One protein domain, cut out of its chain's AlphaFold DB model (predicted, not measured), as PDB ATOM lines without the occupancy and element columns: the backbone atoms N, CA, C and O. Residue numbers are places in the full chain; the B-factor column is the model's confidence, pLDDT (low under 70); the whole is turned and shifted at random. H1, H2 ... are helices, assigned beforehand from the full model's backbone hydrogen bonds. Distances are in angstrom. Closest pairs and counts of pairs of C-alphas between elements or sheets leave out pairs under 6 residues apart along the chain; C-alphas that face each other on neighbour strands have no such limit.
ATOM      1  N   ALA A   2     138.723 187.583 132.397       67.00
ATOM      2  CA  ALA A   2     138.508 188.434 133.584       67.00
ATOM      3  C   ALA A   2     139.755 188.609 134.488       67.00
ATOM      4  O   ALA A   2     140.005 189.704 134.984       67.00
ATOM      5  N   LEU A   3     140.577 187.565 134.640       67.12
ATOM      6  CA  LEU A   3     141.741 187.546 135.541       67.12
ATOM      7  C   LEU A   3     142.843 188.550 135.125       67.12
ATOM      8  O   LEU A   3     143.358 189.301 135.949       67.12
ATOM      9  N   TYR A   4     143.128 188.666 133.822       76.06
ATOM     10  CA  TYR A   4     144.073 189.662 133.293       76.06
ATOM     11  C   TYR A   4     143.607 191.101 133.521       76.06
ATOM     12  O   TYR A   4     144.424 191.978 133.801       76.06
ATOM     13  N   VAL A   5     142.296 191.344 133.441       80.50
ATOM     14  CA  VAL A   5     141.715 192.668 133.704       80.50
ATOM     15  C   VAL A   5     141.954 193.077 135.158       80.50
ATOM     16  O   VAL A   5     142.253 194.238 135.418       80.50
ATOM     17  N   HIS A   6     141.905 192.126 136.096       79.94
ATOM     18  CA  HIS A   6     142.127 192.399 137.518       79.94
ATOM     19  C   HIS A   6     143.599 192.736 137.797       79.94
ATOM     20  O   HIS A   6     143.875 193.730 138.465       79.94
ATOM     21  N   HIS A   7     144.540 191.995 137.200       83.12
ATOM     22  CA  HIS A   7     145.973 192.309 137.277       83.12
ATOM     23  C   HIS A   7     146.307 193.700 136.734       83.12
ATOM     24  O   HIS A   7     147.013 194.480 137.378       83.12
ATOM     25  N   LEU A   8     145.782 194.028 135.552       84.44
ATOM     26  CA  LEU A   8     146.000 195.334 134.936       84.44
ATOM     27  C   LEU A   8     145.359 196.457 135.750       84.44
ATOM     28  O   LEU A   8     145.962 197.517 135.886       84.44
ATOM     29  N   PHE A   9     144.180 196.221 136.328       86.25
ATOM     30  CA  PHE A   9     143.509 197.196 137.179       86.25
ATOM     31  C   PHE A   9     144.302 197.484 138.460       86.25
ATOM     32  O   PHE A   9     144.511 198.646 138.798       86.25
ATOM     33  N   VAL A  10     144.809 196.452 139.140       86.94
ATOM     34  CA  VAL A  10     145.648 196.612 140.341       86.94
ATOM     35  C   VAL A  10     146.909 197.421 140.030       86.94
ATOM     36  O   VAL A  10     147.220 198.386 140.730       86.94
ATOM     37  N   LEU A  11     147.609 197.079 138.943       88.00
ATOM     38  CA  LEU A  11     148.783 197.835 138.503       88.00
ATOM     39  C   LEU A  11     148.417 199.275 138.141       88.00
ATOM     40  O   LEU A  11     149.128 200.200 138.529       88.00
ATOM     41  N   PHE A  12     147.298 199.474 137.444       89.81
ATOM     42  CA  PHE A  12     146.807 200.801 137.104       89.81
ATOM     43  C   PHE A  12     146.586 201.649 138.356       89.81
ATOM     44  O   PHE A  12     147.074 202.774 138.393       89.81
ATOM     45  N   VAL A  13     145.941 201.121 139.401       90.00
ATOM     46  CA  VAL A  13     145.736 201.862 140.657       90.00
ATOM     47  C   VAL A  13     147.078 202.243 141.291       90.00
ATOM     48  O   VAL A  13     147.266 203.402 141.662       90.00
ATOM     49  N   PHE A  14     148.046 201.326 141.361       89.06
ATOM     50  CA  PHE A  14     149.368 201.630 141.924       89.06
ATOM     51  C   PHE A  14     150.109 202.717 141.144       89.06
ATOM     52  O   PHE A  14     150.588 203.684 141.742       89.06
ATOM     53  N   PHE A  15     150.181 202.595 139.818       90.50
ATOM     54  CA  PHE A  15     150.863 203.582 138.983       90.50
ATOM     55  C   PHE A  15     150.108 204.905 138.911       90.50
ATOM     56  O   PHE A  15     150.751 205.947 138.860       90.50
ATOM     57  N   PHE A  16     148.776 204.895 138.973       92.62
ATOM     58  CA  PHE A  16     147.963 206.105 139.041       92.62
ATOM     59  C   PHE A  16     148.267 206.900 140.311       92.62
ATOM     60  O   PHE A  16     148.560 208.091 140.237       92.62
ATOM     61  N   PHE A  17     148.275 206.245 141.472       92.62
ATOM     62  CA  PHE A  17     148.602 206.903 142.734       92.62
ATOM     63  C   PHE A  17     150.068 207.360 142.802       92.62
ATOM     64  O   PHE A  17     150.345 208.457 143.291       92.62
ATOM     65  N   ALA A  18     151.006 206.564 142.282       90.38
ATOM     66  CA  ALA A  18     152.408 206.969 142.176       90.38
ATOM     67  C   ALA A  18     152.585 208.174 141.233       90.38
ATOM     68  O   ALA A  18     153.305 209.115 141.565       90.38
ATOM     69  N   ALA A  19     151.893 208.178 140.089       91.00
ATOM     70  CA  ALA A  19     151.909 209.273 139.124       91.00
ATOM     71  C   ALA A  19     151.264 210.538 139.693       91.00
ATOM     72  O   ALA A  19     151.824 211.614 139.531       91.00
ATOM     73  N   LEU A  20     150.146 210.430 140.417       90.88
ATOM     74  CA  LEU A  20     149.560 211.563 141.134       90.88
ATOM     75  C   LEU A  20     150.542 212.146 142.155       90.88
ATOM     76  O   LEU A  20     150.778 213.352 142.156       90.88
ATOM     77  N   GLY A  21     151.154 211.297 142.986       87.50
ATOM     78  CA  GLY A  21     152.142 211.736 143.976       87.50
ATOM     79  C   GLY A  21     153.385 212.376 143.350       87.50
ATOM     80  O   GLY A  21     153.953 213.293 143.930       87.50
ATOM     81  N   GLY A  22     153.800 211.915 142.168       85.38
ATOM     82  CA  GLY A  22     154.965 212.449 141.463       85.38
ATOM     83  C   GLY A  22     154.691 213.711 140.644       85.38
ATOM     84  O   GLY A  22     155.505 214.625 140.666       85.38
ATOM     85  N   LEU A  23     153.570 213.765 139.919       85.31
ATOM     86  CA  LEU A  23     153.261 214.842 138.970       85.31
ATOM     87  C   LEU A  23     152.535 216.025 139.613       85.31
ATOM     88  O   LEU A  23     152.727 217.153 139.177       85.31
ATOM     89  N   VAL A  24     151.671 215.773 140.601       82.62
ATOM     90  CA  VAL A  24     150.844 216.824 141.218       82.62
ATOM     91  C   VAL A  24     151.510 217.394 142.465       82.62
ATOM     92  O   VAL A  24     151.387 218.585 142.732       82.62
ATOM     93  N   PHE A  25     152.196 216.548 143.233       76.06
ATOM     94  CA  PHE A  25     152.685 216.901 144.565       76.06
ATOM     95  C   PHE A  25     154.208 216.984 144.689       76.06
ATOM     96  O   PHE A  25     154.656 217.216 145.800       76.06
ATOM     97  N   GLU A  26     154.950 216.826 143.583       68.81
ATOM     98  CA  GLU A  26     156.420 216.896 143.465       68.81
ATOM     99  C   GLU A  26     157.188 216.074 144.530       68.81
ATOM    100  O   GLU A  26     157.128 216.309 145.730       68.81
ATOM    101  N   ASP A  27     157.934 215.052 144.100       71.56
ATOM    102  CA  ASP A  27     158.739 214.169 144.976       71.56
ATOM    103  C   ASP A  27     157.966 213.298 145.995       71.56
ATOM    104  O   ASP A  27     158.567 212.525 146.747       71.56
ATOM    105  N   LEU A  28     156.629 213.297 145.960       82.75
ATOM    106  CA  LEU A  28     155.772 212.475 146.831       82.75
ATOM    107  C   LEU A  28     155.284 211.170 146.179       82.75
ATOM    108  O   LEU A  28     154.398 210.496 146.710       82.75
ATOM    109  N   ALA A  29     155.898 210.752 145.066       85.75
ATOM    110  CA  ALA A  29     155.555 209.519 144.347       85.75
ATOM    111  C   ALA A  29     155.567 208.271 145.253       85.75
ATOM    112  O   ALA A  29     154.683 207.422 145.153       85.75
ATOM    113  N   THR A  30     156.526 208.186 146.183       82.88
ATOM    114  CA  THR A  30     156.616 207.087 147.159       82.88
ATOM    115  C   THR A  30     155.412 207.054 148.097       82.88
ATOM    116  O   THR A  30     154.859 205.986 148.357       82.88
ATOM    117  N   ILE A  31     154.978 208.218 148.592       84.50
ATOM    118  CA  ILE A  31     153.798 208.317 149.461       84.50
ATOM    119  C   ILE A  31     152.540 207.980 148.660       84.50
ATOM    120  O   ILE A  31     151.703 207.214 149.137       84.50
ATOM    121  N   GLY A  32     152.456 208.468 147.419       90.19
ATOM    122  CA  GLY A  32     151.417 208.089 146.467       90.19
ATOM    123  C   GLY A  32     151.312 206.571 146.327       90.19
ATOM    124  O   GLY A  32     150.254 206.008 146.587       90.19
ATOM    125  N   ALA A  33     152.415 205.882 146.034       89.44
ATOM    126  CA  ALA A  33     152.435 204.425 145.903       89.44
ATOM    127  C   ALA A  33     151.958 203.692 147.177       89.44
ATOM    128  O   ALA A  33     151.184 202.738 147.079       89.44
ATOM    129  N   ILE A  34     152.359 204.157 148.370       88.69
ATOM    130  CA  ILE A  34     151.894 203.595 149.653       88.69
ATOM    131  C   ILE A  34     150.375 203.754 149.797       88.69
ATOM    132  O   ILE A  34     149.682 202.789 150.128       88.69
ATOM    133  N   LEU A  35     149.845 204.947 149.512       90.69
ATOM    134  CA  LEU A  35     148.404 205.206 149.550       90.69
ATOM    135  C   LEU A  35     147.653 204.353 148.523       90.69
ATOM    136  O   LEU A  35     146.617 203.787 148.860       90.69
ATOM    137  N   GLY A  36     148.201 204.181 147.319       91.81
ATOM    138  CA  GLY A  36     147.652 203.281 146.304       91.81
ATOM    139  C   GLY A  36     147.547 201.839 146.805       91.81
ATOM    140  O   GLY A  36     146.515 201.193 146.610       91.81
ATOM    141  N   GLY A  37     148.563 201.356 147.526       90.69
ATOM    142  CA  GLY A  37     148.544 200.066 148.223       90.69
ATOM    143  C   GLY A  37     147.409 199.946 149.244       90.69
ATOM    144  O   GLY A  37     146.646 198.977 149.222       90.69
ATOM    145  N   ILE A  38     147.266 200.951 150.112       91.56
ATOM    146  CA  ILE A  38     146.223 200.995 151.150       91.56
ATOM    147  C   ILE A  38     144.824 201.014 150.521       91.56
ATOM    148  O   ILE A  38     143.957 200.238 150.925       91.56
ATOM    149  N   VAL A  39     144.614 201.858 149.508       91.19
ATOM    150  CA  VAL A  39     143.334 201.994 148.796       91.19
ATOM    151  C   VAL A  39     142.965 200.693 148.089       91.19
ATOM    152  O   VAL A  39     141.844 200.214 148.236       91.19
ATOM    153  N   THR A  40     143.915 200.072 147.391       89.94
ATOM    154  CA  THR A  40     143.695 198.795 146.696       89.94
ATOM    155  C   THR A  40     143.291 197.696 147.674       89.94
ATOM    156  O   THR A  40     142.349 196.954 147.408       89.94
ATOM    157  N   ARG A  41     143.941 197.636 148.846       89.50
ATOM    158  CA  ARG A  41     143.623 196.659 149.896       89.50
ATOM    159  C   ARG A  41     142.251 196.881 150.542       89.50
ATOM    160  O   ARG A  41     141.687 195.937 151.086       89.50
ATOM    161  N   HIS A  42     141.740 198.112 150.522       90.50
ATOM    162  CA  HIS A  42     140.432 198.448 151.084       90.50
ATOM    163  C   HIS A  42     139.284 198.277 150.080       90.50
ATOM    164  O   HIS A  42     138.194 197.871 150.473       90.50
ATOM    165  N   ILE A  43     139.515 198.587 148.800       88.00
ATOM    166  CA  ILE A  43     138.485 198.545 147.749       88.00
ATOM    167  C   ILE A  43     138.311 197.134 147.176       88.00
ATOM    168  O   ILE A  43     137.188 196.752 146.847       88.00
ATOM    169  N   LEU A  44     139.396 196.369 147.018       86.81
ATOM    170  CA  LEU A  44     139.327 195.059 146.375       86.81
ATOM    171  C   LEU A  44     139.008 193.932 147.369       86.81
ATOM    172  O   LEU A  44     139.507 193.943 148.497       86.81
ATOM    173  N   PRO A  45     138.218 192.928 146.945       86.94
ATOM    174  CA  PRO A  45     137.965 191.733 147.739       86.94
ATOM    175  C   PRO A  45     139.250 190.910 147.926       86.94
ATOM    176  O   PRO A  45     140.164 190.946 147.095       86.94
ATOM    177  N   LYS A  46     139.324 190.165 149.034       85.75
ATOM    178  CA  LYS A  46     140.538 189.440 149.450       85.75
ATOM    179  C   LYS A  46     140.968 188.389 148.434       85.75
ATOM    180  O   LYS A  46     142.155 188.249 148.186       85.75
ATOM    181  N   GLU A  47     140.013 187.730 147.795       84.12
ATOM    182  CA  GLU A  47     140.258 186.689 146.797       84.12
ATOM    183  C   GLU A  47     141.059 187.251 145.613       84.12
ATOM    184  O   GLU A  47     142.040 186.659 145.172       84.12
ATOM    185  N   VAL A  48     140.700 188.457 145.160       83.25
ATOM    186  CA  VAL A  48     141.415 189.153 144.084       83.25
ATOM    187  C   VAL A  48     142.801 189.592 144.553       83.25
ATOM    188  O   VAL A  48     143.757 189.506 143.786       83.25
ATOM    189  N   LEU A  49     142.941 190.050 145.799       83.75
ATOM    190  CA  LEU A  49     144.242 190.440 146.349       83.75
ATOM    191  C   LEU A  49     145.199 189.247 146.439       83.75
ATOM    192  O   LEU A  49     146.334 189.370 145.986       83.75
ATOM    193  N   ASP A  50     144.734 188.103 146.937       85.31
ATOM    194  CA  ASP A  50     145.544 186.894 147.115       85.31
ATOM    195  C   ASP A  50     145.997 186.314 145.759       85.31
ATOM    196  O   ASP A  50     147.145 185.888 145.595       85.31
ATOM    197  N   GLU A  51     145.131 186.366 144.740       84.62
ATOM    198  CA  GLU A  51     145.487 185.995 143.363       84.62
ATOM    199  C   GLU A  51     146.551 186.929 142.762       84.62
ATOM    200  O   GLU A  51     147.439 186.494 142.019       84.62
ATOM    201  N   ASN A  52     146.486 188.221 143.090       85.81
ATOM    202  CA  ASN A  52     147.396 189.246 142.583       85.81
ATOM    203  C   ASN A  52     148.702 189.349 143.379       85.81
ATOM    204  O   ASN A  52     149.702 189.833 142.842       85.81
ATOM    205  N   GLU A  53     148.728 188.883 144.625       86.50
ATOM    206  CA  GLU A  53     149.854 189.048 145.542       86.50
ATOM    207  C   GLU A  53     151.146 188.464 144.963       86.50
ATOM    208  O   GLU A  53     152.197 189.098 145.032       86.50
ATOM    209  N   LYS A  54     151.079 187.303 144.299       86.81
ATOM    210  CA  LYS A  54     152.254 186.701 143.644       86.81
ATOM    211  C   LYS A  54     152.826 187.594 142.545       86.81
ATOM    212  O   LYS A  54     154.043 187.748 142.464       86.81
ATOM    213  N   ALA A  55     151.967 188.183 141.715       87.12
ATOM    214  CA  ALA A  55     152.385 189.065 140.630       87.12
ATOM    215  C   ALA A  55     152.950 190.386 141.173       87.12
ATOM    216  O   ALA A  55     154.003 190.837 140.720       87.12
ATOM    217  N   ILE A  56     152.296 190.963 142.188       88.50
ATOM    218  CA  ILE A  56     152.760 192.175 142.873       88.50
ATOM    219  C   ILE A  56     154.113 191.922 143.544       88.50
ATOM    220  O   ILE A  56     155.032 192.717 143.368       88.50
ATOM    221  N   ASN A  57     154.269 190.809 144.261       90.12
ATOM    222  CA  ASN A  57     155.513 190.450 144.941       90.12
ATOM    223  C   ASN A  57     156.637 190.160 143.948       90.12
ATOM    224  O   ASN A  57     157.767 190.591 144.172       90.12
ATOM    225  N   PHE A  58     156.347 189.484 142.834       90.69
ATOM    226  CA  PHE A  58     157.326 189.286 141.768       90.69
ATOM    227  C   PHE A  58     157.800 190.632 141.207       90.69
ATOM    228  O   PHE A  58     158.997 190.916 141.186       90.69
ATOM    229  N   LEU A  59     156.867 191.501 140.824       90.81
ATOM    230  CA  LEU A  59     157.194 192.805 140.257       90.81
ATOM    231  C   LEU A  59     157.907 193.707 141.278       90.81
ATOM    232  O   LEU A  59     158.893 194.356 140.941       90.81
ATOM    233  N   GLY A  60     157.470 193.709 142.534       89.88
ATOM    234  CA  GLY A  60     158.048 194.506 143.612       89.88
ATOM    235  C   GLY A  60     159.439 194.037 144.031       89.88
ATOM    236  O   GLY A  60     160.386 194.825 144.012       89.88
ATOM    237  N   TYR A  61     159.583 192.766 144.408       89.81
ATOM    238  CA  TYR A  61     160.823 192.251 144.993       89.81
ATOM    239  C   TYR A  61     161.865 191.840 143.957       89.81
ATOM    240  O   TYR A  61     163.051 192.060 144.190       89.81
ATOM    241  N   VAL A  62     161.452 191.266 142.825       92.19
ATOM    242  CA  VAL A  62     162.397 190.758 141.817       92.19
ATOM    243  C   VAL A  62     162.780 191.843 140.816       92.19
ATOM    244  O   VAL A  62     163.931 191.896 140.395       92.19
ATOM    245  N   PHE A  63     161.846 192.724 140.447       91.31
ATOM    246  CA  PHE A  63     162.080 193.705 139.385       91.31
ATOM    247  C   PHE A  63     162.317 195.125 139.918       91.31
ATOM    248  O   PHE A  63     163.396 195.688 139.725       91.31
ATOM    249  N   LEU A  64     161.345 195.710 140.623       91.00
ATOM    250  CA  LEU A  64     161.399 197.114 141.038       91.00
ATOM    251  C   LEU A  64     162.424 197.378 142.141       91.00
ATOM    252  O   LEU A  64     163.141 198.372 142.062       91.00
ATOM    253  N   SER A  65     162.522 196.511 143.153       89.62
ATOM    254  CA  SER A  65     163.434 196.733 144.284       89.62
ATOM    255  C   SER A  65     164.904 196.773 143.844       89.62
ATOM    256  O   SER A  65     165.575 197.753 144.177       89.62
ATOM    257  N   PRO A  66     165.431 195.812 143.053       91.31
ATOM    258  CA  PRO A  66     166.806 195.890 142.560       91.31
ATOM    259  C   PRO A  66     167.072 197.131 141.704       91.31
ATOM    260  O   PRO A  66     168.094 197.790 141.893       91.31
ATOM    261  N   LEU A  67     166.143 197.494 140.811       91.50
ATOM    262  CA  LEU A  67     166.256 198.704 139.989       91.50
ATOM    263  C   LEU A  67     166.281 199.978 140.842       91.50
ATOM    264  O   LEU A  67     167.085 200.879 140.602       91.50
ATOM    265  N   PHE A  68     165.433 200.040 141.866       87.69
ATOM    266  CA  PHE A  68     165.365 201.159 142.793       87.69
ATOM    267  C   PHE A  68     166.661 201.314 143.599       87.69
ATOM    268  O   PHE A  68     167.261 202.390 143.596       87.69
TER     269      PHE A  68
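Overview. This is residues 2 to 68 of the 176 residues of the protein "Na_H_Exchanger domain-containing protein" of Candidatus Bathyarchaeota archaeon (UniProt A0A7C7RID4). H1 and H2 form a helical hairpin; H3 splays off where H1 begins and H2 ends, making a V with H1, and its residues 61 to 67 stick out. The printed part has 67 residues, 60 of them in three named helices, H1, H2 and H3 in that order along the chain, with no named strand; the class is all helix. The whole is compact, radius of gyration of the C-alphas 12.1 A, spanning 34 by 27 by 17 A.

Arrangement. H1, residues 2 to 23, touches H2, residues 29 to 43, closest at C-alphas 21 and 29, 4.1 A apart; they run opposite ways at a steep tilt of 37 degrees, only just past shallow. H3, residues 46 to 68, touches H1 with residues 48 to 55 alone, closest at C-alphas 7 and 52, 6.3 A. H1 and H2 have every O i to N i+4 pair within hydrogen-bond range, H3 14 of 19.

Along the chain. H1 runs 30.7 A from C-alpha 2 at (138.508, 188.434, 133.584). H2 measures 20.6 A. H3, kinked 39 degrees near residue 53, spans 28.2 A to C-alpha 68 at (165.365, 201.159, 142.793).

Size, cuts and confidence. The printed part has no cut, and both links are tight. Residues 2, 3 and 26 have pLDDT under 70.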